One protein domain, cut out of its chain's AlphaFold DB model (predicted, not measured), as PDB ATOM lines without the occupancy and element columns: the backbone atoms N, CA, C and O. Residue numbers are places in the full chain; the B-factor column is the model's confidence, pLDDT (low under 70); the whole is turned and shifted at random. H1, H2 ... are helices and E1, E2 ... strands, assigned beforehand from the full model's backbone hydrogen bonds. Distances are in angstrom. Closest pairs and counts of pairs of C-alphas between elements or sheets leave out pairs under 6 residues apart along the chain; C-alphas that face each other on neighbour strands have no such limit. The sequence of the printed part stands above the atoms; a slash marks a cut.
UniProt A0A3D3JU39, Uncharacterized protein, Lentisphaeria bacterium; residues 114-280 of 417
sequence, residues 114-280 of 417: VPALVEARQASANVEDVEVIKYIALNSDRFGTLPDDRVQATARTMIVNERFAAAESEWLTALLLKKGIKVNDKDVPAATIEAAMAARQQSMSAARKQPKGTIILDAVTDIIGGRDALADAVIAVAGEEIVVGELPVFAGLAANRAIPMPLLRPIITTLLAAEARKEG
ATOM      1  N   VAL A 114     157.464 147.299  65.156       93.19
ATOM      2  CA  VAL A 114     156.450 147.807  64.217       93.19
ATOM      3  C   VAL A 114     156.858 149.196  63.695       93.19
ATOM      4  O   VAL A 114     156.892 150.134  64.496       93.19
ATOM      5  N   PRO A 115     157.086 149.381  62.375       93.19
ATOM      6  CA  PRO A 115     157.589 150.646  61.825       93.19
ATOM      7  C   PRO A 115     156.738 151.864  62.198       93.19
ATOM      8  O   PRO A 115     157.261 152.836  62.733       93.19
ATOM      9  N   ALA A 116     155.413 151.763  62.048       92.44
ATOM     10  CA  ALA A 116     154.487 152.844  62.390       92.44
ATOM     11  C   ALA A 116     154.574 153.271  63.870       92.44
ATOM     12  O   ALA A 116     154.448 154.450  64.189       92.44
ATOM     13  N   LEU A 117     154.819 152.327  64.787       93.44
ATOM     14  CA  LEU A 117     154.957 152.633  66.214       93.44
ATOM     15  C   LEU A 117     156.343 153.190  66.551       93.44
ATOM     16  O   LEU A 117     156.462 154.037  67.438       93.44
ATOM     17  N   VAL A 118     157.388 152.748  65.852       92.94
ATOM     18  CA  VAL A 118     158.738 153.314  65.984       92.94
ATOM     19  C   VAL A 118     158.740 154.777  65.544       92.94
ATOM     20  O   VAL A 118     159.191 155.637  66.301       92.94
ATOM     21  N   GLU A 119     158.165 155.068  64.377       93.12
ATOM     22  CA  GLU A 119     158.008 156.430  63.855       93.12
ATOM     23  C   GLU A 119     157.168 157.295  64.800       93.12
ATOM     24  O   GLU A 119     157.593 158.384  65.185       93.12
ATOM     25  N   ALA A 120     156.022 156.788  65.270       92.62
ATOM     26  CA  ALA A 120     155.181 157.502  66.228       92.62
ATOM     27  C   ALA A 120     155.921 157.824  67.536       92.62
ATOM     28  O   ALA A 120     155.749 158.906  68.102       92.62
ATOM     29  N   ARG A 121     156.768 156.909  68.025       90.06
ATOM     30  CA  ARG A 121     157.573 157.132  69.233       90.06
ATOM     31  C   ARG A 121     158.634 158.209  69.019       90.06
ATOM     32  O   ARG A 121     158.822 159.036  69.908       90.06
ATOM     33  N   GLN A 122     159.288 158.226  67.859       89.94
ATOM     34  CA  GLN A 122     160.244 159.276  67.497       89.94
ATOM     35  C   GLN A 122     159.551 160.636  67.351       89.94
ATOM     36  O   GLN A 122     159.995 161.614  67.949       89.94
ATOM     37  N   ALA A 123     158.421 160.686  66.642       89.56
ATOM     38  CA  ALA A 123     157.630 161.902  66.467       89.56
ATOM     39  C   ALA A 123     157.116 162.460  67.805       89.56
ATOM     40  O   ALA A 123     157.102 163.671  68.020       89.56
ATOM     41  N   SER A 124     156.748 161.580  68.740       90.06
ATOM     42  CA  SER A 124     156.258 161.979  70.063       90.06
ATOM     43  C   SER A 124     157.342 162.595  70.953       90.06
ATOM     44  O   SER A 124     157.000 163.362  71.849       90.06
ATOM     45  N   ALA A 125     158.622 162.275  70.725       88.50
ATOM     46  CA  ALA A 125     159.733 162.658  71.599       88.50
ATOM     47  C   ALA A 125     160.107 164.150  71.526       88.50
ATOM     48  O   ALA A 125     160.744 164.661  72.447       88.50
ATOM     49  N   ASN A 126     159.716 164.851  70.458       88.75
ATOM     50  CA  ASN A 126     160.009 166.270  70.296       88.75
ATOM     51  C   ASN A 126     159.020 167.130  71.104       88.75
ATOM     52  O   ASN A 126     157.908 167.400  70.644       88.75
ATOM     53  N   VAL A 127     159.410 167.528  72.317       89.94
ATOM     54  CA  VAL A 127     158.592 168.346  73.230       89.94
ATOM     55  C   VAL A 127     159.319 169.651  73.540       89.94
ATOM     56  O   VAL A 127     160.407 169.635  74.114       89.94
ATOM     57  N   GLU A 128     158.701 170.778  73.190       91.94
ATOM     58  CA  GLU A 128     159.247 172.114  73.443       91.94
ATOM     59  C   GLU A 128     158.942 172.598  74.869       91.94
ATOM     60  O   GLU A 128     157.881 172.316  75.426       91.94
ATOM     61  N   ASP A 129     159.821 173.415  75.452       91.38
ATOM     62  CA  ASP A 129     159.650 173.931  76.821       91.38
ATOM     63  C   ASP A 129     158.362 174.741  77.002       91.38
ATOM     64  O   ASP A 129     157.694 174.646  78.033       91.38
ATOM     65  N   VAL A 130     157.957 175.493  75.973       92.75
ATOM     66  CA  VAL A 130     156.697 176.248  75.985       92.75
ATOM     67  C   VAL A 130     155.478 175.329  76.088       92.75
ATOM     68  O   VAL A 130     154.480 175.682  76.720       92.75
ATOM     69  N   GLU A 131     155.549 174.140  75.493       92.31
ATOM     70  CA  GLU A 131     154.491 173.140  75.571       92.31
ATOM     71  C   GLU A 131     154.410 172.547  76.976       92.31
ATOM     72  O   GLU A 131     153.318 172.420  77.525       92.31
ATOM     73  N   VAL A 132     155.561 172.260  77.587       91.19
ATOM     74  CA  VAL A 132     155.649 171.759  78.965       91.19
ATOM     75  C   VAL A 132     155.010 172.744  79.937       91.19
ATOM     76  O   VAL A 132     154.178 172.348  80.750       91.19
ATOM     77  N   ILE A 133     155.337 174.034  79.819       90.88
ATOM     78  CA  ILE A 133     154.769 175.090  80.669       90.88
ATOM     79  C   ILE A 133     153.245 175.153  80.510       90.88
ATOM     80  O   ILE A 133     152.521 175.172  81.507       90.88
ATOM     81  N   LYS A 134     152.740 175.133  79.267       91.69
ATOM     82  CA  LYS A 134     151.293 175.118  78.994       91.69
ATOM     83  C   LYS A 134     150.621 173.871  79.565       91.69
ATOM     84  O   LYS A 134     149.559 173.979  80.173       91.69
ATOM     85  N   TYR A 135     151.234 172.702  79.399       90.12
ATOM     86  CA  TYR A 135     150.700 171.440  79.900       90.12
ATOM     87  C   TYR A 135     150.627 171.429  81.431       90.12
ATOM     88  O   TYR A 135     149.615 170.997  81.982       90.12
ATOM     89  N   ILE A 136     151.649 171.947  82.121       89.94
ATOM     90  CA  ILE A 136     151.647 172.091  83.583       89.94
ATOM     91  C   ILE A 136     150.526 173.033  84.030       89.94
ATOM     92  O   ILE A 136     149.765 172.686  84.929       89.94
ATOM     93  N   ALA A 137     150.386 174.192  83.380       88.00
ATOM     94  CA  ALA A 137     149.354 175.169  83.721       88.00
ATOM     95  C   ALA A 137     147.930 174.607  83.557       88.00
ATOM     96  O   ALA A 137     147.060 174.881  84.381       88.00
ATOM     97  N   LEU A 138     147.700 173.798  82.517       87.94
ATOM     98  CA  LEU A 138     146.400 173.187  82.227       87.94
ATOM     99  C   LEU A 138     146.077 171.959  83.094       87.94
ATOM    100  O   LEU A 138     144.912 171.583  83.174       87.94
ATOM    101  N   ASN A 139     147.078 171.333  83.726       86.12
ATOM    102  CA  ASN A 139     146.936 170.075  84.475       86.12
ATOM    103  C   ASN A 139     147.580 170.151  85.872       86.12
ATOM    104  O   ASN A 139     148.158 169.172  86.355       86.12
ATOM    105  N   SER A 140     147.545 171.330  86.496       80.62
ATOM    106  CA  SER A 140     148.269 171.632  87.740       80.62
ATOM    107  C   SER A 140     147.889 170.713  88.908       80.62
ATOM    108  O   SER A 140     148.735 170.374  89.734       80.62
ATOM    109  N   ASP A 141     146.653 170.217  88.927       83.19
ATOM    110  CA  ASP A 141     146.120 169.258  89.895       83.19
ATOM    111  C   ASP A 141     146.842 167.897  89.883       83.19
ATOM    112  O   ASP A 141     146.869 167.197  90.898       83.19
ATOM    113  N   ARG A 142     147.469 167.514  88.763       75.25
ATOM    114  CA  ARG A 142     148.106 166.193  88.594       75.25
ATOM    115  C   ARG A 142     149.525 166.116  89.146       75.25
ATOM    116  O   ARG A 142     150.032 165.012  89.346       75.25
ATOM    117  N   PHE A 143     150.167 167.258  89.374       82.00
ATOM    118  CA  PHE A 143     151.575 167.319  89.772       82.00
ATOM    119  C   PHE A 143     151.779 167.365  91.292       82.00
ATOM    120  O   PHE A 143     152.896 167.149  91.761       82.00
ATOM    121  N   GLY A 144     150.706 167.551  92.071       74.31
ATOM    122  CA  GLY A 144     150.748 167.495  93.533       74.31
ATOM    123  C   GLY A 144     151.822 168.410  94.132       74.31
ATOM    124  O   GLY A 144     151.965 169.557  93.725       74.31
ATOM    125  N   THR A 145     152.589 167.895  95.099       79.44
ATOM    126  CA  THR A 145     153.701 168.606  95.763       79.44
ATOM    127  C   THR A 145     155.070 168.219  95.193       79.44
ATOM    128  O   THR A 145     156.053 168.135  95.934       79.44
ATOM    129  N   LEU A 146     155.143 167.866  93.907       82.94
ATOM    130  CA  LEU A 146     156.423 167.546  93.281       82.94
ATOM    131  C   LEU A 146     157.308 168.806  93.198       82.94
ATOM    132  O   LEU A 146     156.795 169.880  92.894       82.94
ATOM    133  N   PRO A 147     158.630 168.687  93.426       84.50
ATOM    134  CA  PRO A 147     159.584 169.757  93.136       84.50
ATOM    135  C   PRO A 147     159.568 170.163  91.652       84.50
ATOM    136  O   PRO A 147     159.365 169.304  90.792       84.50
ATOM    137  N   ASP A 148     159.816 171.440  91.347       79.94
ATOM    138  CA  ASP A 148     159.667 172.021  89.999       79.94
ATOM    139  C   ASP A 148     160.448 171.276  88.898       79.94
ATOM    140  O   ASP A 148     159.936 171.069  87.794       79.94
ATOM    141  N   ASP A 149     161.661 170.806  89.195       82.31
ATOM    142  CA  ASP A 149     162.489 170.008  88.279       82.31
ATOM    143  C   ASP A 149     161.826 168.662  87.940       82.31
ATOM    144  O   ASP A 149     161.798 168.228  86.781       82.31
ATOM    145  N   ARG A 150     161.204 168.023  88.937       87.06
ATOM    146  CA  ARG A 150     160.423 166.798  88.743       87.06
ATOM    147  C   ARG A 150     159.102 167.060  88.037       87.06
ATOM    148  O   ARG A 150     158.679 166.199  87.265       87.06
ATOM    149  N   VAL A 151     158.465 168.212  88.252       88.12
ATOM    150  CA  VAL A 151     157.237 168.603  87.538       88.12
ATOM    151  C   VAL A 151     157.512 168.707  86.039       88.12
ATOM    152  O   VAL A 151     156.811 168.070  85.253       88.12
ATOM    153  N   GLN A 152     158.572 169.413  85.634       89.25
ATOM    154  CA  GLN A 152     158.927 169.556  84.217       89.25
ATOM    155  C   GLN A 152     159.277 168.216  83.557       89.25
ATOM    156  O   GLN A 152     158.763 167.900  82.480       89.25
ATOM    157  N   ALA A 153     160.108 167.391  84.203       89.31
ATOM    158  CA  ALA A 153     160.478 166.073  83.679       89.31
ATOM    159  C   ALA A 153     159.267 165.127  83.555       89.31
ATOM    160  O   ALA A 153     159.127 164.393  82.568       89.31
ATOM    161  N   THR A 154     158.366 165.167  84.539       89.56
ATOM    162  CA  THR A 154     157.132 164.373  84.537       89.56
ATOM    163  C   THR A 154     156.186 164.848  83.439       89.56
ATOM    164  O   THR A 154     155.715 164.027  82.656       89.56
ATOM    165  N   ALA A 155     155.964 166.159  83.314       90.19
ATOM    166  CA  ALA A 155     155.119 166.746  82.278       90.19
ATOM    167  C   ALA A 155     155.607 166.393  80.865       90.19
ATOM    168  O   ALA A 155     154.808 165.934  80.050       90.19
ATOM    169  N   ARG A 156     156.918 166.493  80.591       91.94
ATOM    170  CA  ARG A 156     157.504 166.039  79.314       91.94
ATOM    171  C   ARG A 156     157.174 164.575  79.032       91.94
ATOM    172  O   ARG A 156     156.693 164.245  77.954       91.94
ATOM    173  N   THR A 157     157.376 163.702  80.017       90.19
ATOM    174  CA  THR A 157     157.096 162.265  79.884       90.19
ATOM    175  C   THR A 157     155.609 161.995  79.623       90.19
ATOM    176  O   THR A 157     155.269 161.135  78.813       90.19
ATOM    177  N   MET A 158     154.712 162.737  80.276       88.94
ATOM    178  CA  MET A 158     153.268 162.620  80.070       88.94
ATOM    179  C   MET A 158     152.854 163.063  78.663       88.94
ATOM    180  O   MET A 158     152.125 162.322  78.012       88.94
ATOM    181  N   ILE A 159     153.383 164.182  78.155       90.69
ATOM    182  CA  ILE A 159     153.139 164.645  76.777       90.69
ATOM    183  C   ILE A 159     153.565 163.576  75.762       90.69
ATOM    184  O   ILE A 159     152.774 163.197  74.897       90.69
ATOM    185  N   VAL A 160     154.790 163.047  75.890       91.31
ATOM    186  CA  VAL A 160     155.305 161.991  75.001       91.31
ATOM    187  C   VAL A 160     154.395 160.761  75.037       91.31
ATOM    188  O   VAL A 160     154.034 160.223  73.991       91.31
ATOM    189  N   ASN A 161     153.996 160.322  76.235       88.31
ATOM    190  CA  ASN A 161     153.142 159.150  76.403       88.31
ATOM    191  C   ASN A 161     151.731 159.364  75.844       88.31
ATOM    192  O   ASN A 161     151.181 158.435  75.260       88.31
ATOM    193  N   GLU A 162     151.148 160.554  75.995       88.69
ATOM    194  CA  GLU A 162     149.821 160.881  75.464       88.69
ATOM    195  C   GLU A 162     149.817 160.909  73.932       88.69
ATOM    196  O   GLU A 162     148.949 160.291  73.312       88.69
ATOM    197  N   ARG A 163     150.825 161.541  73.316       90.00
ATOM    198  CA  ARG A 163     151.006 161.546  71.855       90.00
ATOM    199  C   ARG A 163     151.204 160.138  71.306       90.00
ATOM    200  O   ARG A 163     150.515 159.733  70.372       90.00
ATOM    201  N   PHE A 164     152.089 159.365  71.937       90.69
ATOM    202  CA  PHE A 164     152.334 157.985  71.535       90.69
ATOM    203  C   PHE A 164     151.078 157.121  71.702       90.69
ATOM    204  O   PHE A 164     150.747 156.345  70.812       90.69
ATOM    205  N   ALA A 165     150.343 157.270  72.809       88.00
ATOM    206  CA  ALA A 165     149.113 156.521  73.053       88.00
ATOM    207  C   ALA A 165     148.006 156.857  72.042       88.00
ATOM    208  O   ALA A 165     147.221 155.968  71.706       88.00
ATOM    209  N   ALA A 166     147.936 158.101  71.553       89.25
ATOM    210  CA  ALA A 166     147.020 158.489  70.483       89.25
ATOM    211  C   ALA A 166     147.363 157.766  69.172       89.25
ATOM    212  O   ALA A 166     146.526 157.023  68.661       89.25
ATOM    213  N   ALA A 167     148.613 157.870  68.706       91.44
ATOM    214  CA  ALA A 167     149.072 157.194  67.491       91.44
ATOM    215  C   ALA A 167     148.950 155.659  67.584       91.44
ATOM    216  O   ALA A 167     148.499 154.996  66.650       91.44
ATOM    217  N   GLU A 168     149.285 155.076  68.740       91.44
ATOM    218  CA  GLU A 168     149.096 153.646  68.995       91.44
ATOM    219  C   GLU A 168     147.611 153.262  68.942       91.44
ATOM    220  O   GLU A 168     147.274 152.204  68.414       91.44
ATOM    221  N   SER A 169     146.714 154.099  69.476       91.56
ATOM    222  CA  SER A 169     145.273 153.824  69.461       91.56
ATOM    223  C   SER A 169     144.703 153.876  68.045       91.56
ATOM    224  O   SER A 169     143.907 153.005  67.702       91.56
ATOM    225  N   GLU A 170     145.132 154.819  67.209       92.81
ATOM    226  CA  GLU A 170     144.741 154.885  65.794       92.81
ATOM    227  C   GLU A 170     145.193 153.635  65.031       92.81
ATOM    228  O   GLU A 170     144.379 152.949  64.405       92.81
ATOM    229  N   TRP A 171     146.472 153.272  65.165       95.44
ATOM    230  CA  TRP A 171     147.030 152.072  64.542       95.44
ATOM    231  C   TRP A 171     146.324 150.788  65.009       95.44
ATOM    232  O   TRP A 171     145.938 149.950  64.189       95.44
ATOM    233  N   LEU A 172     146.092 150.644  66.319       95.25
ATOM    234  CA  LEU A 172     145.369 149.504  66.888       95.25
ATOM    235  C   LEU A 172     143.919 149.439  66.414       95.25
ATOM    236  O   LEU A 172     143.420 148.341  66.180       95.25
ATOM    237  N   THR A 173     143.249 150.583  66.266       95.69
ATOM    238  CA  THR A 173     141.868 150.639  65.769       95.69
ATOM    239  C   THR A 173     141.804 150.100  64.348       95.69
ATOM    240  O   THR A 173     141.028 149.184  64.080       95.69
ATOM    241  N   ALA A 174     142.680 150.578  63.459       95.75
ATOM    242  CA  ALA A 174     142.761 150.081  62.088       95.75
ATOM    243  C   ALA A 174     143.057 148.572  62.038       95.75
ATOM    244  O   ALA A 174     142.442 147.836  61.261       95.75
ATOM    245  N   LEU A 175     143.965 148.088  62.892       95.25
ATOM    246  CA  LEU A 175     144.300 146.667  62.960       95.25
ATOM    247  C   LEU A 175     143.129 145.813  63.474       95.25
ATOM    248  O   LEU A 175     142.836 144.775  62.882       95.25
ATOM    249  N   LEU A 176     142.445 146.242  64.538       95.62
ATOM    250  CA  LEU A 176     141.287 145.539  65.102       95.62
ATOM    251  C   LEU A 176     140.121 145.488  64.115       95.62
ATOM    252  O   LEU A 176     139.548 144.422  63.921       95.62
ATOM    253  N   LEU A 177     139.812 146.601  63.443       96.12
ATOM    254  CA  LEU A 177     138.772 146.648  62.412       96.12
ATOM    255  C   LEU A 177     139.099 145.725  61.234       96.12
ATOM    256  O   LEU A 177     138.225 145.017  60.744       96.12
ATOM    257  N   LYS A 178     140.371 145.675  60.816       95.50
ATOM    258  CA  LYS A 178     140.828 144.777  59.748       95.50
ATOM    259  C   LYS A 178     140.701 143.298  60.123       95.50
ATOM    260  O   LYS A 178     140.432 142.475  59.252       95.50
ATOM    261  N   LYS A 179     140.978 142.939  61.379       94.94
ATOM    262  CA  LYS A 179     140.979 141.536  61.840       94.94
ATOM    263  C   LYS A 179     139.603 141.067  62.309       94.94
ATOM    264  O   LYS A 179     139.357 139.865  62.278       94.94
ATOM    265  N   GLY A 180     138.741 141.996  62.716       93.44
ATOM    266  CA  GLY A 180     137.454 141.713  63.334       93.44
ATOM    267  C   GLY A 180     137.592 141.139  64.746       93.44
ATOM    268  O   GLY A 180     138.636 140.611  65.140       93.44
ATOM    269  N   ILE A 181     136.510 141.242  65.512       96.25
ATOM    270  CA  ILE A 181     136.345 140.560  66.796       96.25
ATOM    271  C   ILE A 181     135.054 139.762  66.693       96.25
ATOM    272  O   ILE A 181     134.019 140.325  66.335       96.25
ATOM    273  N   LYS A 182     135.106 138.475  67.031       96.38
ATOM    274  CA  LYS A 182     133.922 137.618  67.113       96.38
ATOM    275  C   LYS A 182     133.709 137.125  68.530       96.38
ATOM    276  O   LYS A 182     134.676 136.883  69.242       96.38
ATOM    277  N   VAL A 183     132.453 136.959  68.919       95.88
ATOM    278  CA  VAL A 183     132.025 136.394  70.201       95.88
ATOM    279  C   VAL A 183     131.046 135.270  69.894       95.88
ATOM    280  O   VAL A 183     129.979 135.539  69.347       95.88
ATOM    281  N   ASN A 184     131.406 134.024  70.209       93.81
ATOM    282  CA  ASN A 184     130.628 132.831  69.841       93.81
ATOM    283  C   ASN A 184     130.173 132.889  68.363       93.81
ATOM    284  O   ASN A 184     128.979 132.857  68.065       93.81
ATOM    285  N   ASP A 185     131.139 133.095  67.459       92.25
ATOM    286  CA  ASP A 185     130.978 133.255  66.002       92.25
ATOM    287  C   ASP A 185     130.180 134.469  65.501       92.25
ATOM    288  O   ASP A 185     130.093 134.687  64.290       92.25
ATOM    289  N   LYS A 186     129.657 135.313  66.394       95.50
ATOM    290  CA  LYS A 186     128.955 136.551  66.033       95.50
ATOM    291  C   LYS A 186     129.910 137.737  66.028       95.50
ATOM    292  O   LYS A 186     130.684 137.915  66.967       95.50
ATOM    293  N   ASP A 187     129.836 138.568  64.998       95.25
ATOM    294  CA  ASP A 187     130.693 139.747  64.874       95.25
ATOM    295  C   ASP A 187     130.343 140.830  65.904       95.25
ATOM    296  O   ASP A 187     129.178 141.181  66.109       95.25
ATOM    297  N   VAL A 188     131.376 141.409  66.517       95.19
ATOM    298  CA  VAL A 188     131.256 142.655  67.276       95.19
ATOM    299  C   VAL A 188     131.193 143.817  66.278       95.19
ATOM    300  O   VAL A 188     132.081 143.930  65.429       95.19
ATOM    301  N   PRO A 189     130.196 144.718  66.369       95.62
ATOM    302  CA  PRO A 189     130.065 145.820  65.421       95.62
ATOM    303  C   PRO A 189     131.301 146.732  65.390       95.62
ATOM    304  O   PRO A 189     131.819 147.118  66.439       95.62
ATOM    305  N   ALA A 190     131.717 147.167  64.196       94.81
ATOM    306  CA  ALA A 190     132.855 148.077  64.006       94.81
ATOM    307  C   ALA A 190     132.755 149.348  64.872       94.81
ATOM    308  O   ALA A 190     133.703 149.696  65.571       94.81
ATOM    309  N   ALA A 191     131.569 149.961  64.934       94.19
ATOM    310  CA  ALA A 191     131.310 151.134  65.770       94.19
ATOM    311  C   ALA A 191     131.556 150.877  67.272       94.19
ATOM    312  O   ALA A 191     131.958 151.775  68.006       94.19
ATOM    313  N   THR A 192     131.350 149.640  67.742       94.31
ATOM    314  CA  THR A 192     131.650 149.253  69.132       94.31
ATOM    315  C   THR A 192     133.159 149.188  69.367       94.31
ATOM    316  O   THR A 192     133.641 149.630  70.410       94.31
ATOM    317  N   ILE A 193     133.916 148.678  68.390       93.81
ATOM    318  CA  ILE A 193     135.385 148.628  68.431       93.81
ATOM    319  C   ILE A 193     135.956 150.049  68.456       93.81
ATOM    320  O   ILE A 193     136.775 150.367  69.316       93.81
ATOM    321  N   GLU A 194     135.478 150.920  67.568       93.88
ATOM    322  CA  GLU A 194     135.879 152.329  67.505       93.88
ATOM    323  C   GLU A 194     135.563 153.065  68.811       93.88
ATOM    324  O   GLU A 194     136.438 153.719  69.378       93.88
ATOM    325  N   ALA A 195     134.351 152.898  69.352       90.94
ATOM    326  CA  ALA A 195     133.963 153.504  70.622       90.94
ATOM    327  C   ALA A 195     134.833 153.012  71.792       90.94
ATOM    328  O   ALA A 195     135.246 153.805  72.642       90.94
ATOM    329  N   ALA A 196     135.162 151.717  71.830       90.44
ATOM    330  CA  ALA A 196     136.048 151.151  72.843       90.44
ATOM    331  C   ALA A 196     137.480 151.699  72.744       90.44
ATOM    332  O   ALA A 196     138.096 152.008  73.769       90.44
ATOM    333  N   MET A 197     138.003 151.863  71.528       90.56
ATOM    334  CA  MET A 197     139.330 152.437  71.294       90.56
ATOM    335  C   MET A 197     139.378 153.939  71.587       90.56
ATOM    336  O   MET A 197     140.334 154.404  72.210       90.56
ATOM    337  N   ALA A 198     138.323 154.686  71.260       88.25
ATOM    338  CA  ALA A 198     138.185 156.088  71.643       88.25
ATOM    339  C   ALA A 198     138.145 156.247  73.174       88.25
ATOM    340  O   ALA A 198     138.841 157.095  73.735       88.25
ATOM    341  N   ALA A 199     137.401 155.383  73.876       84.88
ATOM    342  CA  ALA A 199     137.386 155.355  75.337       84.88
ATOM    343  C   ALA A 199     138.772 155.019  75.921       84.88
ATOM    344  O   ALA A 199     139.195 155.642  76.898       84.88
ATOM    345  N   ARG A 200     139.521 154.090  75.306       85.81
ATOM    346  CA  ARG A 200     140.920 153.814  75.675       85.81
ATOM    347  C   ARG A 200     141.785 155.064  75.530       85.81
ATOM    348  O   ARG A 200     142.470 155.422  76.485       85.81
ATOM    349  N   GLN A 201     141.743 155.733  74.380       84.31
ATOM    350  CA  GLN A 201     142.528 156.941  74.118       84.31
ATOM    351  C   GLN A 201     142.206 158.053  75.127       84.31
ATOM    352  O   GLN A 201     143.116 158.654  75.695       84.31
ATOM    353  N   GLN A 202     140.924 158.267  75.438       80.44
ATOM    354  CA  GLN A 202     140.494 159.224  76.463       80.44
ATOM    355  C   GLN A 202     140.969 158.846  77.872       80.44
ATOM    356  O   GLN A 202     141.323 159.724  78.651       80.44
ATOM    357  N   SER A 203     141.016 157.553  78.213       75.88
ATOM    358  CA  SER A 203     141.527 157.111  79.521       75.88
ATOM    359  C   SER A 203     143.020 157.404  79.716       75.88
ATOM    360  O   SER A 203     143.480 157.544  80.852       75.88
ATOM    361  N   MET A 204     143.758 157.504  78.608       75.25
ATOM    362  CA  MET A 204     145.196 157.761  78.579       75.25
ATOM    363  C   MET A 204     145.530 159.256  78.530       75.25
ATOM    364  O   MET A 204     146.678 159.606  78.783       75.25
ATOM    365  N   SER A 205     144.561 160.129  78.233       72.94
ATOM    366  CA  SER A 205     144.781 161.572  78.115       72.94
ATOM    367  C   SER A 205     144.729 162.300  79.461       72.94
ATOM    368  O   SER A 205     144.286 161.768  80.492       72.94
ATOM    369  N   ALA A 206     145.181 163.556  79.460       61.66
ATOM    370  CA  ALA A 206     145.188 164.379  80.658       61.66
ATOM    371  C   ALA A 206     143.792 164.674  81.222       61.66
ATOM    372  O   ALA A 206     143.608 164.728  82.438       61.66
ATOM    373  N   ALA A 207     142.786 164.724  80.348       59.56
ATOM    374  CA  ALA A 207     141.423 165.152  80.639       59.56
ATOM    375  C   ALA A 207     140.561 164.142  81.432       59.56
ATOM    376  O   ALA A 207     139.340 164.237  81.337       59.56
ATOM    377  N   ARG A 208     141.159 163.186  82.174       56.66
ATOM    378  CA  ARG A 208     140.541 162.038  82.892       56.66
ATOM    379  C   ARG A 208     139.061 162.226  83.285       56.66
ATOM    380  O   ARG A 208     138.716 162.377  84.454       56.66
ATOM    381  N   LYS A 209     138.148 162.063  82.332       54.44
ATOM    382  CA  LYS A 209     136.793 161.592  82.609       54.44
ATOM    383  C   LYS A 209     136.949 160.091  82.658       54.44
ATOM    384  O   LYS A 209     137.359 159.550  81.644       54.44
ATOM    385  N   GLN A 210     136.724 159.438  83.802       52.97
ATOM    386  CA  GLN A 210     136.789 157.975  83.869       52.97
ATOM    387  C   GLN A 210     135.823 157.405  82.825       52.97
ATOM    388  O   GLN A 210     134.610 157.440  83.055       52.97
ATOM    389  N   PRO A 211     136.299 156.910  81.671       53.28
ATOM    390  CA  PRO A 211     135.397 156.286  80.735       53.28
ATOM    391  C   PRO A 211     135.013 154.968  81.396       53.28
ATOM    392  O   PRO A 211     135.877 154.253  81.919       53.28
ATOM    393  N   LYS A 212     133.723 154.631  81.401       55.84
ATOM    394  CA  LYS A 212     133.308 153.267  81.725       55.84
ATOM    395  C   LYS A 212     133.929 152.374  80.652       55.84
ATOM    396  O   LYS A 212     133.430 152.293  79.537       55.84
ATOM    397  N   GLY A 213     135.074 151.767  80.958       61.53
ATOM    398  CA  GLY A 213     135.829 150.905  80.045       61.53
ATOM    399  C   GLY A 213     135.135 149.568  79.781       61.53
ATOM    400  O   GLY A 213     135.812 148.562  79.617       61.53
ATOM    401  N   THR A 214     133.805 149.528  79.805       79.31
ATOM    402  CA  THR A 214     132.987 148.321  79.705       79.31
ATOM    403  C   THR A 214     132.393 148.128  78.319       79.31
ATOM    404  O   THR A 214     131.819 147.083  78.101       79.31
ATOM    405  N   ILE A 215     132.602 149.030  77.351       88.69
ATOM    406  CA  ILE A 215     131.973 148.970  76.011       88.69
ATOM    407  C   ILE A 215     132.062 147.572  75.363       88.69
ATOM    408  O   ILE A 215     131.050 147.020  74.946       88.69
ATOM    409  N   ILE A 216     133.255 146.962  75.333       90.69
ATOM    410  CA  ILE A 216     133.422 145.596  74.804       90.69
ATOM    411  C   ILE A 216     132.761 144.546  75.703       90.69
ATOM    412  O   ILE A 216     132.206 143.579  75.203       90.69
ATOM    413  N   LEU A 217     132.823 144.714  77.025       89.62
ATOM    414  CA  LEU A 217     132.168 143.810  77.972       89.62
ATOM    415  C   LEU A 217     130.647 143.832  77.820       89.62
ATOM    416  O   LEU A 217     130.029 142.772  77.838       89.62
ATOM    417  N   ASP A 218     130.065 145.013  77.668       89.44
ATOM    418  CA  ASP A 218     128.631 145.213  77.515       89.44
ATOM    419  C   ASP A 218     128.180 144.573  76.194       89.44
ATOM    420  O   ASP A 218     127.314 143.707  76.207       89.44
ATOM    421  N   ALA A 219     128.894 144.835  75.090       91.56
ATOM    422  CA  ALA A 219     128.630 144.182  73.807       91.56
ATOM    423  C   ALA A 219     128.772 142.649  73.857       91.56
ATOM    424  O   ALA A 219     127.933 141.934  73.318       91.56
ATOM    425  N   VAL A 220     129.808 142.121  74.521       91.19
ATOM    426  CA  VAL A 220     129.971 140.671  74.725       91.19
ATOM    427  C   VAL A 220     128.789 140.113  75.514       91.19
ATOM    428  O   VAL A 220     128.227 139.100  75.113       91.19
ATOM    429  N   THR A 221     128.393 140.785  76.599       90.69
ATOM    430  CA  THR A 221     127.273 140.382  77.463       90.69
ATOM    431  C   THR A 221     125.956 140.353  76.686       90.69
ATOM    432  O   THR A 221     125.194 139.398  76.825       90.69
ATOM    433  N   ASP A 222     125.718 141.347  75.830       91.50
ATOM    434  CA  ASP A 222     124.535 141.413  74.973       91.50
ATOM    435  C   ASP A 222     124.527 140.277  73.938       91.50
ATOM    436  O   ASP A 222     123.510 139.611  73.747       91.50
ATOM    437  N   ILE A 223     125.674 139.993  73.307       92.50
ATOM    438  CA  ILE A 223     125.804 138.935  72.291       92.50
ATOM    439  C   ILE A 223     125.543 137.537  72.874       92.50
ATOM    440  O   ILE A 223     124.903 136.704  72.214       92.50
ATOM    441  N   ILE A 224     126.048 137.275  74.083       92.50
ATOM    442  CA  ILE A 224     125.897 135.984  74.776       92.50
ATOM    443  C   ILE A 224     124.590 135.879  75.578       92.50
ATOM    444  O   ILE A 224     124.287 134.810  76.101       92.50
ATOM    445  N   GLY A 225     123.802 136.957  75.653       88.62
ATOM    446  CA  GLY A 225     122.488 136.965  76.300       88.62
ATOM    447  C   GLY A 225     122.511 137.078  77.828       88.62
ATOM    448  O   GLY A 225     121.521 136.731  78.468       88.62
ATOM    449  N   GLY A 226     123.607 137.557  78.426       86.38
ATOM    450  CA  GLY A 226     123.701 137.809  79.868       86.38
ATOM    451  C   GLY A 226     125.050 137.446  80.494       86.38
ATOM    452  O   GLY A 226     125.871 136.743  79.913       86.38
ATOM    453  N   ARG A 227     125.295 137.931  81.720       84.31
ATOM    454  CA  ARG A 227     126.583 137.729  82.414       84.31
ATOM    455  C   ARG A 227     126.833 136.295  82.870       84.31
ATOM    456  O   ARG A 227     127.992 135.923  83.017       84.31
ATOM    457  N   ASP A 228     125.789 135.500  83.072       85.19
ATOM    458  CA  ASP A 228     125.940 134.120  83.552       85.19
ATOM    459  C   ASP A 228     126.650 133.230  82.520       85.19
ATOM    460  O   ASP A 228     127.379 132.315  82.889       85.19
ATOM    461  N   ALA A 229     126.531 133.561  81.228       88.69
ATOM    462  CA  ALA A 229     127.215 132.875  80.132       88.69
ATOM    463  C   ALA A 229     128.654 133.377  79.892       88.69
ATOM    464  O   ALA A 229     129.336 132.911  78.980       88.69
ATOM    465  N   LEU A 230     129.138 134.345  80.682       89.81
ATOM    466  CA  LEU A 230     130.424 135.000  80.438       89.81
ATOM    467  C   LEU A 230     131.618 134.068  80.663       89.81
ATOM    468  O   LEU A 230     132.653 134.280  80.049       89.81
ATOM    469  N   ALA A 231     131.500 133.052  81.521       89.56
ATOM    470  CA  ALA A 231     132.575 132.080  81.735       89.56
ATOM    471  C   ALA A 231     132.892 131.285  80.457       89.56
ATOM    472  O   ALA A 231     134.063 131.073  80.140       89.56
ATOM    473  N   ASP A 232     131.849 130.928  79.707       91.69
ATOM    474  CA  ASP A 232     131.930 130.060  78.529       91.69
ATOM    475  C   ASP A 232     132.029 130.848  77.215       91.69
ATOM    476  O   ASP A 232     132.180 130.266  76.142       91.69
ATOM    477  N   ALA A 233     131.948 132.180  77.277       93.56
ATOM    478  CA  ALA A 233     132.070 133.038  76.109       93.56
ATOM    479  C   ALA A 233     133.460 132.901  75.468       93.56
ATOM    480  O   ALA A 233     134.489 133.068  76.135       93.56
ATOM    481  N   VAL A 234     133.481 132.664  74.156       95.81
ATOM    482  CA  VAL A 234     134.701 132.574  73.351       95.81
ATOM    483  C   VAL A 234     134.816 133.814  72.480       95.81
ATOM    484  O   VAL A 234     133.951 134.088  71.649       95.81
ATOM    485  N   ILE A 235     135.899 134.567  72.664       96.00
ATOM    486  CA  ILE A 235     136.235 135.727  71.841       96.00
ATOM    487  C   ILE A 235     137.326 135.324  70.854       96.00
ATOM    488  O   ILE A 235     138.430 134.985  71.274       96.00
ATOM    489  N   ALA A 236     137.046 135.406  69.557       95.69
ATOM    490  CA  ALA A 236     138.023 135.150  68.508       95.69
ATOM    491  C   ALA A 236     138.552 136.464  67.913       95.69
ATOM    492  O   ALA A 236     137.782 137.349  67.526       95.69
ATOM    493  N   VAL A 237     139.878 136.585  67.818       94.62
ATOM    494  CA  VAL A 237     140.571 137.713  67.182       94.62
ATOM    495  C   VAL A 237     141.827 137.217  66.469       94.62
ATOM    496  O   VAL A 237     142.629 136.482  67.034       94.62
ATOM    497  N   ALA A 238     142.003 137.597  65.199       89.25
ATOM    498  CA  ALA A 238     143.146 137.186  64.370       89.25
ATOM    499  C   ALA A 238     143.387 135.660  64.265       89.25
ATOM    500  O   ALA A 238     144.515 135.239  63.997       89.25
ATOM    501  N   GLY A 239     142.329 134.853  64.418       86.25
ATOM    502  CA  GLY A 239     142.385 133.385  64.390       86.25
ATOM    503  C   GLY A 239     142.759 132.737  65.727       86.25
ATOM    504  O   GLY A 239     142.903 131.523  65.781       86.25
ATOM    505  N   GLU A 240     142.913 133.529  66.791       92.25
ATOM    506  CA  GLU A 240     143.152 133.056  68.154       92.25
ATOM    507  C   GLU A 240     141.876 133.190  68.985       92.25
ATOM    508  O   GLU A 240     141.160 134.190  68.877       92.25
ATOM    509  N   GLU A 241     141.629 132.212  69.849       93.19
ATOM    510  CA  GLU A 241     140.463 132.170  70.725       93.19
ATOM    511  C   GLU A 241     140.832 132.502  72.172       93.19
ATOM    512  O   GLU A 241     141.875 132.102  72.701       93.19
ATOM    513  N   ILE A 242     139.941 133.238  72.827       91.94
ATOM    514  CA  ILE A 242     140.013 133.600  74.235       91.94
ATOM    515  C   ILE A 242     138.742 133.091  74.902       91.94
ATOM    516  O   ILE A 242     137.669 133.651  74.690       91.94
ATOM    517  N   VAL A 243     138.869 132.081  75.758       92.00
ATOM    518  CA  VAL A 243     137.790 131.697  76.673       92.00
ATOM    519  C   VAL A 243     137.788 132.687  77.834       92.00
ATOM    520  O   VAL A 243     138.773 132.803  78.569       92.00
ATOM    521  N   VAL A 244     136.705 133.444  77.997       89.69
ATOM    522  CA  VAL A 244     136.651 134.555  78.959       89.69
ATOM    523  C   VAL A 244     136.808 134.068  80.404       89.69
ATOM    524  O   VAL A 244     137.513 134.720  81.179       89.69
ATOM    525  N   GLY A 245     136.259 132.900  80.751       86.81
ATOM    526  CA  GLY A 245     136.428 132.255  82.059       86.81
ATOM    527  C   GLY A 245     137.876 131.905  82.422       86.81
ATOM    528  O   GLY A 245     138.221 131.811  83.601       86.81
ATOM    529  N   GLU A 246     138.755 131.764  81.428       87.12
ATOM    530  CA  GLU A 246     140.170 131.440  81.633       87.12
ATOM    531  C   GLU A 246     141.055 132.682  81.802       87.12
ATOM    532  O   GLU A 246     142.250 132.574  82.104       87.12
ATOM    533  N   LEU A 247     140.499 133.882  81.634       86.25
ATOM    534  CA  LEU A 247     141.270 135.106  81.788       86.25
ATOM    535  C   LEU A 247     141.726 135.292  83.244       86.25
ATOM    536  O   LEU A 247     140.921 135.163  84.167       86.25
ATOM    537  N   PRO A 248     142.979 135.728  83.492       79.31
ATOM    538  CA  PRO A 248     143.439 136.045  84.848       79.31
ATOM    539  C   PRO A 248     142.582 137.100  85.567       79.31
ATOM    540  O   PRO A 248     142.533 137.138  86.793       79.31
ATOM    541  N   VAL A 249     141.900 137.964  84.806       79.56
ATOM    542  CA  VAL A 249     141.005 139.010  85.325       79.56
ATOM    543  C   VAL A 249     139.577 138.518  85.591       79.56
ATOM    544  O   VAL A 249     138.786 139.268  86.167       79.56
ATOM    545  N   PHE A 250     139.234 137.282  85.207       85.19
ATOM    546  CA  PHE A 250     137.857 136.785  85.224       85.19
ATOM    547  C   PHE A 250     137.231 136.803  86.619       85.19
ATOM    548  O   PHE A 250     136.107 137.262  86.771       85.19
ATOM    549  N   ALA A 251     137.963 136.412  87.666       80.44
ATOM    550  CA  ALA A 251     137.435 136.446  89.033       80.44
ATOM    551  C   ALA A 251     136.997 137.862  89.463       80.44
ATOM    552  O   ALA A 251     135.978 138.036  90.128       80.44
ATOM    553  N   GLY A 252     137.747 138.893  89.055       78.19
ATOM    554  CA  GLY A 252     137.371 140.287  89.295       78.19
ATOM    555  C   GLY A 252     136.186 140.733  88.439       78.19
ATOM    556  O   GLY A 252     135.327 141.465  88.928       78.19
ATOM    557  N   LEU A 253     136.119 140.254  87.195       81.12
ATOM    558  CA  LEU A 253     135.028 140.512  86.259       81.12
ATOM    559  C   LEU A 253     133.698 139.911  86.741       81.12
ATOM    560  O   LEU A 253     132.697 140.622  86.817       81.12
ATOM    561  N   ALA A 254     133.710 138.638  87.144       79.25
ATOM    562  CA  ALA A 254     132.567 137.925  87.711       79.25
ATOM    563  C   ALA A 254     132.069 138.589  89.004       79.25
ATOM    564  O   ALA A 254     130.869 138.718  89.222       79.25
ATOM    565  N   ALA A 255     132.986 139.107  89.827       79.56
ATOM    566  CA  ALA A 255     132.660 139.861  91.036       79.56
ATOM    567  C   ALA A 255     132.246 141.328  90.779       79.56
ATOM    568  O   ALA A 255     132.147 142.104  91.731       79.56
ATOM    569  N   ASN A 256     132.048 141.737  89.519       73.62
ATOM    570  CA  ASN A 256     131.698 143.102  89.110       73.62
ATOM    571  C   ASN A 256     132.648 144.186  89.657       73.62
ATOM    572  O   ASN A 256     132.238 145.312  89.949       73.62
ATOM    573  N   ARG A 257     133.931 143.856  89.831       73.06
ATOM    574  CA  ARG A 257     134.924 144.842  90.259       73.06
ATOM    575  C   ARG A 257     135.216 145.785  89.099       73.06
ATOM    576  O   ARG A 257     135.386 145.347  87.963       73.06
ATOM    577  N   ALA A 258     135.301 147.079  89.399       63.56
ATOM    578  CA  ALA A 258     135.645 148.101  88.421       63.56
ATOM    579  C   ALA A 258     137.093 147.903  87.945       63.56
ATOM    580  O   ALA A 258     138.045 148.359  88.575       63.56
ATOM    581  N   ILE A 259     137.252 147.188  86.835       68.25
ATOM    582  CA  ILE A 259     138.523 147.008  86.142       68.25
ATOM    583  C   ILE A 259     138.437 147.825  84.853       68.25
ATOM    584  O   ILE A 259     137.510 147.611  84.070       68.25
ATOM    585  N   PRO A 260     139.366 148.761  84.598       68.44
ATOM    586  CA  PRO A 260     139.396 149.473  83.330       68.44
ATOM    587  C   PRO A 260     139.591 148.487  82.174       68.44
ATOM    588  O   PRO A 260     140.564 147.733  82.170       68.44
ATOM    589  N   MET A 261     138.702 148.524  81.176       77.38
ATOM    590  CA  MET A 261     138.876 147.804  79.903       77.38
ATOM    591  C   MET A 261     139.121 146.290  80.068       77.38
ATOM    592  O   MET A 261     140.093 145.766  79.515       77.38
ATOM    593  N   PRO A 262     138.252 145.562  80.804       82.06
ATOM    594  CA  PRO A 262     138.548 144.207  81.265       82.06
ATOM    595  C   PRO A 262     138.673 143.194  80.122       82.06
ATOM    596  O   PRO A 262     139.435 142.244  80.258       82.06
ATOM    597  N   LEU A 263     137.981 143.413  78.997       89.69
ATOM    598  CA  LEU A 263     138.068 142.552  77.810       89.69
ATOM    599  C   LEU A 263     138.905 143.155  76.675       89.69
ATOM    600  O   LEU A 263     139.594 142.417  75.975       89.69
ATOM    601  N   LEU A 264     138.932 144.484  76.522       90.25
ATOM    602  CA  LEU A 264     139.696 145.126  75.445       90.25
ATOM    603  C   LEU A 264     141.207 144.870  75.581       90.25
ATOM    604  O   LEU A 264     141.874 144.601  74.584       90.25
ATOM    605  N   ARG A 265     141.758 144.907  76.804       88.94
ATOM    606  CA  ARG A 265     143.190 144.640  77.019       88.94
ATOM    607  C   ARG A 265     143.576 143.197  76.648       88.94
ATOM    608  O   ARG A 265     144.512 143.059  75.865       88.94
ATOM    609  N   PRO A 266     142.885 142.142  77.129       90.75
ATOM    610  CA  PRO A 266     143.114 140.777  76.655       90.75
ATOM    611  C   PRO A 266     143.022 140.620  75.134       90.75
ATOM    612  O   PRO A 266     143.900 139.994  74.552       90.75
ATOM    613  N   ILE A 267     142.024 141.230  74.486       94.06
ATOM    614  CA  ILE A 267     141.858 141.164  73.024       94.06
ATOM    615  C   ILE A 267     143.064 141.774  72.303       94.06
ATOM    616  O   ILE A 267     143.629 141.136  71.418       94.06
ATOM    617  N   ILE A 268     143.500 142.977  72.702       94.06
ATOM    618  CA  ILE A 268     144.683 143.632  72.119       94.06
ATOM    619  C   ILE A 268     145.937 142.779  72.344       94.06
ATOM    620  O   ILE A 268     146.716 142.591  71.412       94.06
ATOM    621  N   THR A 269     146.141 142.250  73.555       93.50
ATOM    622  CA  THR A 269     147.297 141.394  73.855       93.50
ATOM    623  C   THR A 269     147.303 140.145  72.972       93.50
ATOM    624  O   THR A 269     148.336 139.833  72.387       93.50
ATOM    625  N   THR A 270     146.170 139.455  72.831       93.50
ATOM    626  CA  THR A 270     146.063 138.252  71.991       93.50
ATOM    627  C   THR A 270     146.303 138.569  70.519       93.50
ATOM    628  O   THR A 270     147.118 137.902  69.885       93.50
ATOM    629  N   LEU A 271     145.667 139.622  69.994       95.69
ATOM    630  CA  LEU A 271     145.868 140.093  68.624       95.69
ATOM    631  C   LEU A 271     147.350 140.362  68.338       95.69
ATOM    632  O   LEU A 271     147.910 139.835  67.379       95.69
ATOM    633  N   LEU A 272     147.993 141.177  69.173       96.00
ATOM    634  CA  LEU A 272     149.381 141.565  68.959       96.00
ATOM    635  C   LEU A 272     150.346 140.395  69.157       96.00
ATOM    636  O   LEU A 272     151.323 140.297  68.424       96.00
ATOM    637  N   ALA A 273     150.073 139.490  70.100       94.38
ATOM    638  CA  ALA A 273     150.868 138.279  70.271       94.38
ATOM    639  C   ALA A 273     150.769 137.364  69.039       94.38
ATOM    640  O   ALA A 273     151.770 136.774  68.639       94.38
ATOM    641  N   ALA A 274     149.591 137.267  68.415       94.81
ATOM    642  CA  ALA A 274     149.401 136.501  67.186       94.81
ATOM    643  C   ALA A 274     150.207 137.086  66.019       94.81
ATOM    644  O   ALA A 274     150.876 136.347  65.297       94.81
ATOM    645  N   GLU A 275     150.182 138.410  65.842       94.69
ATOM    646  CA  GLU A 275     150.979 139.072  64.802       94.69
ATOM    647  C   GLU A 275     152.487 138.950  65.089       94.69
ATOM    648  O   GLU A 275     153.250 138.599  64.194       94.69
ATOM    649  N   ALA A 276     152.911 139.081  66.349       94.56
ATOM    650  CA  ALA A 276     154.301 138.881  66.753       94.56
ATOM    651  C   ALA A 276     154.828 137.465  66.442       94.56
ATOM    652  O   ALA A 276     155.962 137.313  65.987       94.56
ATOM    653  N   ARG A 277     154.009 136.420  66.649       93.88
ATOM    654  CA  ARG A 277     154.359 135.032  66.274       93.88
ATOM    655  C   ARG A 277     154.481 134.853  64.766       93.88
ATOM    656  O   ARG A 277     155.362 134.132  64.310       93.88
ATOM    657  N   LYS A 278     153.624 135.511  63.974       93.56
ATOM    658  CA  LYS A 278     153.729 135.476  62.502       93.56
ATOM    659  C   LYS A 278     155.051 136.068  62.017       93.56
ATOM    660  O   LYS A 278     155.589 135.600  61.021       93.56
ATOM    661  N   GLU A 279     155.588 137.039  62.748       91.62
ATOM    662  CA  GLU A 279     156.902 137.638  62.492       91.62
ATOM    663  C   GLU A 279     158.070 136.887  63.168       91.62
ATOM    664  O   GLU A 279     159.220 137.306  63.065       91.62
ATOM    665  N   GLY A 280     157.804 135.761  63.842       91.38
ATOM    666  CA  GLY A 280     158.825 134.909  64.457       91.38
ATOM    667  C   GLY A 280     159.452 135.466  65.739       91.38
ATOM    668  O   GLY A 280     160.516 134.999  66.149       91.38
TER     669      GLY A 280
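This is residues 114 to 280 of the 417 residues of an uncharacterized protein of Lentisphaeria bacterium (UniProt A0A3D3JU39). A small sheet of three strands, E1, E2 and E3, with H8 packed slantwise over one face, stands at one end of the long helix H3, which reaches away from it like an arm. H1 runs beside H3, H2 crosses it near its far end, H4 lies along its part nearer the sheet, and H5, H6 and H7 are gathered round the sheet's end of the domain. The printed part has 167 residues with eight named helices and three named strands, in the order H1 H2 H3 E1 H4 H5 H6 E2 E3 H7 H8; the sheet's order is E1 E2 E3, antiparallel, and the class is mostly helix. The whole is only just compact, close to loose, with a radius of gyration of the C-alphas of 18.4 A and spans of 52 by 37 by 26 A.

The sheet is made of E1, residues 181 to 183, E2, residues 234 to 237, and E3, residues 240 to 243, which is 10.2 A long. H3, residues 148 to 179, is the longest helix at 45.5 A, from C-alpha 148 at (159.667, 172.021, 89.999) to C-alpha 179 at (140.979, 141.536, 61.840). Before it come H1, residues 115 to 124, 14.1 A, and H2, residues 129 to 138, 14.3 A. H4, residues 190 to 204, is 21.4 A long and H5, residues 215 to 224, 14.4 A. H6 is residues 227 to 230 and H7 residues 250 to 254. H8, residues 264 to 278, is 21.4 A long and ends with C-alpha 278 at (153.729, 135.476, 62.502).

E1 and E2 are antiparallel, with N 182 and O 236 2.9 A apart. E2 and E3 form a hairpin, with N 235 and O 242 2.8 A apart. H5 and H8 are on the sheet, in two layers, helices on one face of a sheet. H8 has a height over the sheet of 8.2 A and lies over E2 and, only just, E3, slantwise to the strands at 43 degrees to E2 on the local plane; the closest C-alphas of H8 and E2 are those of Leu 271 and Val 237, 6.0 A. H3 is the hub. Its residues 162 to 177 touch H4, opposite ways at a shallow tilt of 9 degrees, closest at the C-alphas of Ala 166 and Gln 201, 6.0 A. Its residues 159 to 171 touch H1, opposite ways at a shallow tilt of 28 degrees, closest at the C-alphas of Val 160 and Ser 124, 5.0 A. Its residues 151 to 159 touch H2, about perpendicular at 86 degrees, closest at the C-alphas of Arg 156 and Val 132, 6.0 A. H4, with residues 192 to 196, touches H5 in a helical hairpin at a shallow tilt of 34 degrees, only just short of steep, closest at the C-alphas of Ala 196 and Ile 215, 5.6 A. H5 and H6 touch only at the corner, and H6 and H7 are close but not clearly touching, 8.0 A between the C-alphas of Arg 227 and Ala 254. Every O i to N i+4 pair is within hydrogen-bond range in H1, H2, H3, H4, H5, H7 and H8; H6 is too short for one.

The two C-alphas farthest apart, those of Asp 148 and Asp 185, are 53.9 A apart. The printed part has no cut and no long link. Mean pLDDT of the printed part is 87.4; residues 206 to 213 and 258 to 260 are under 70.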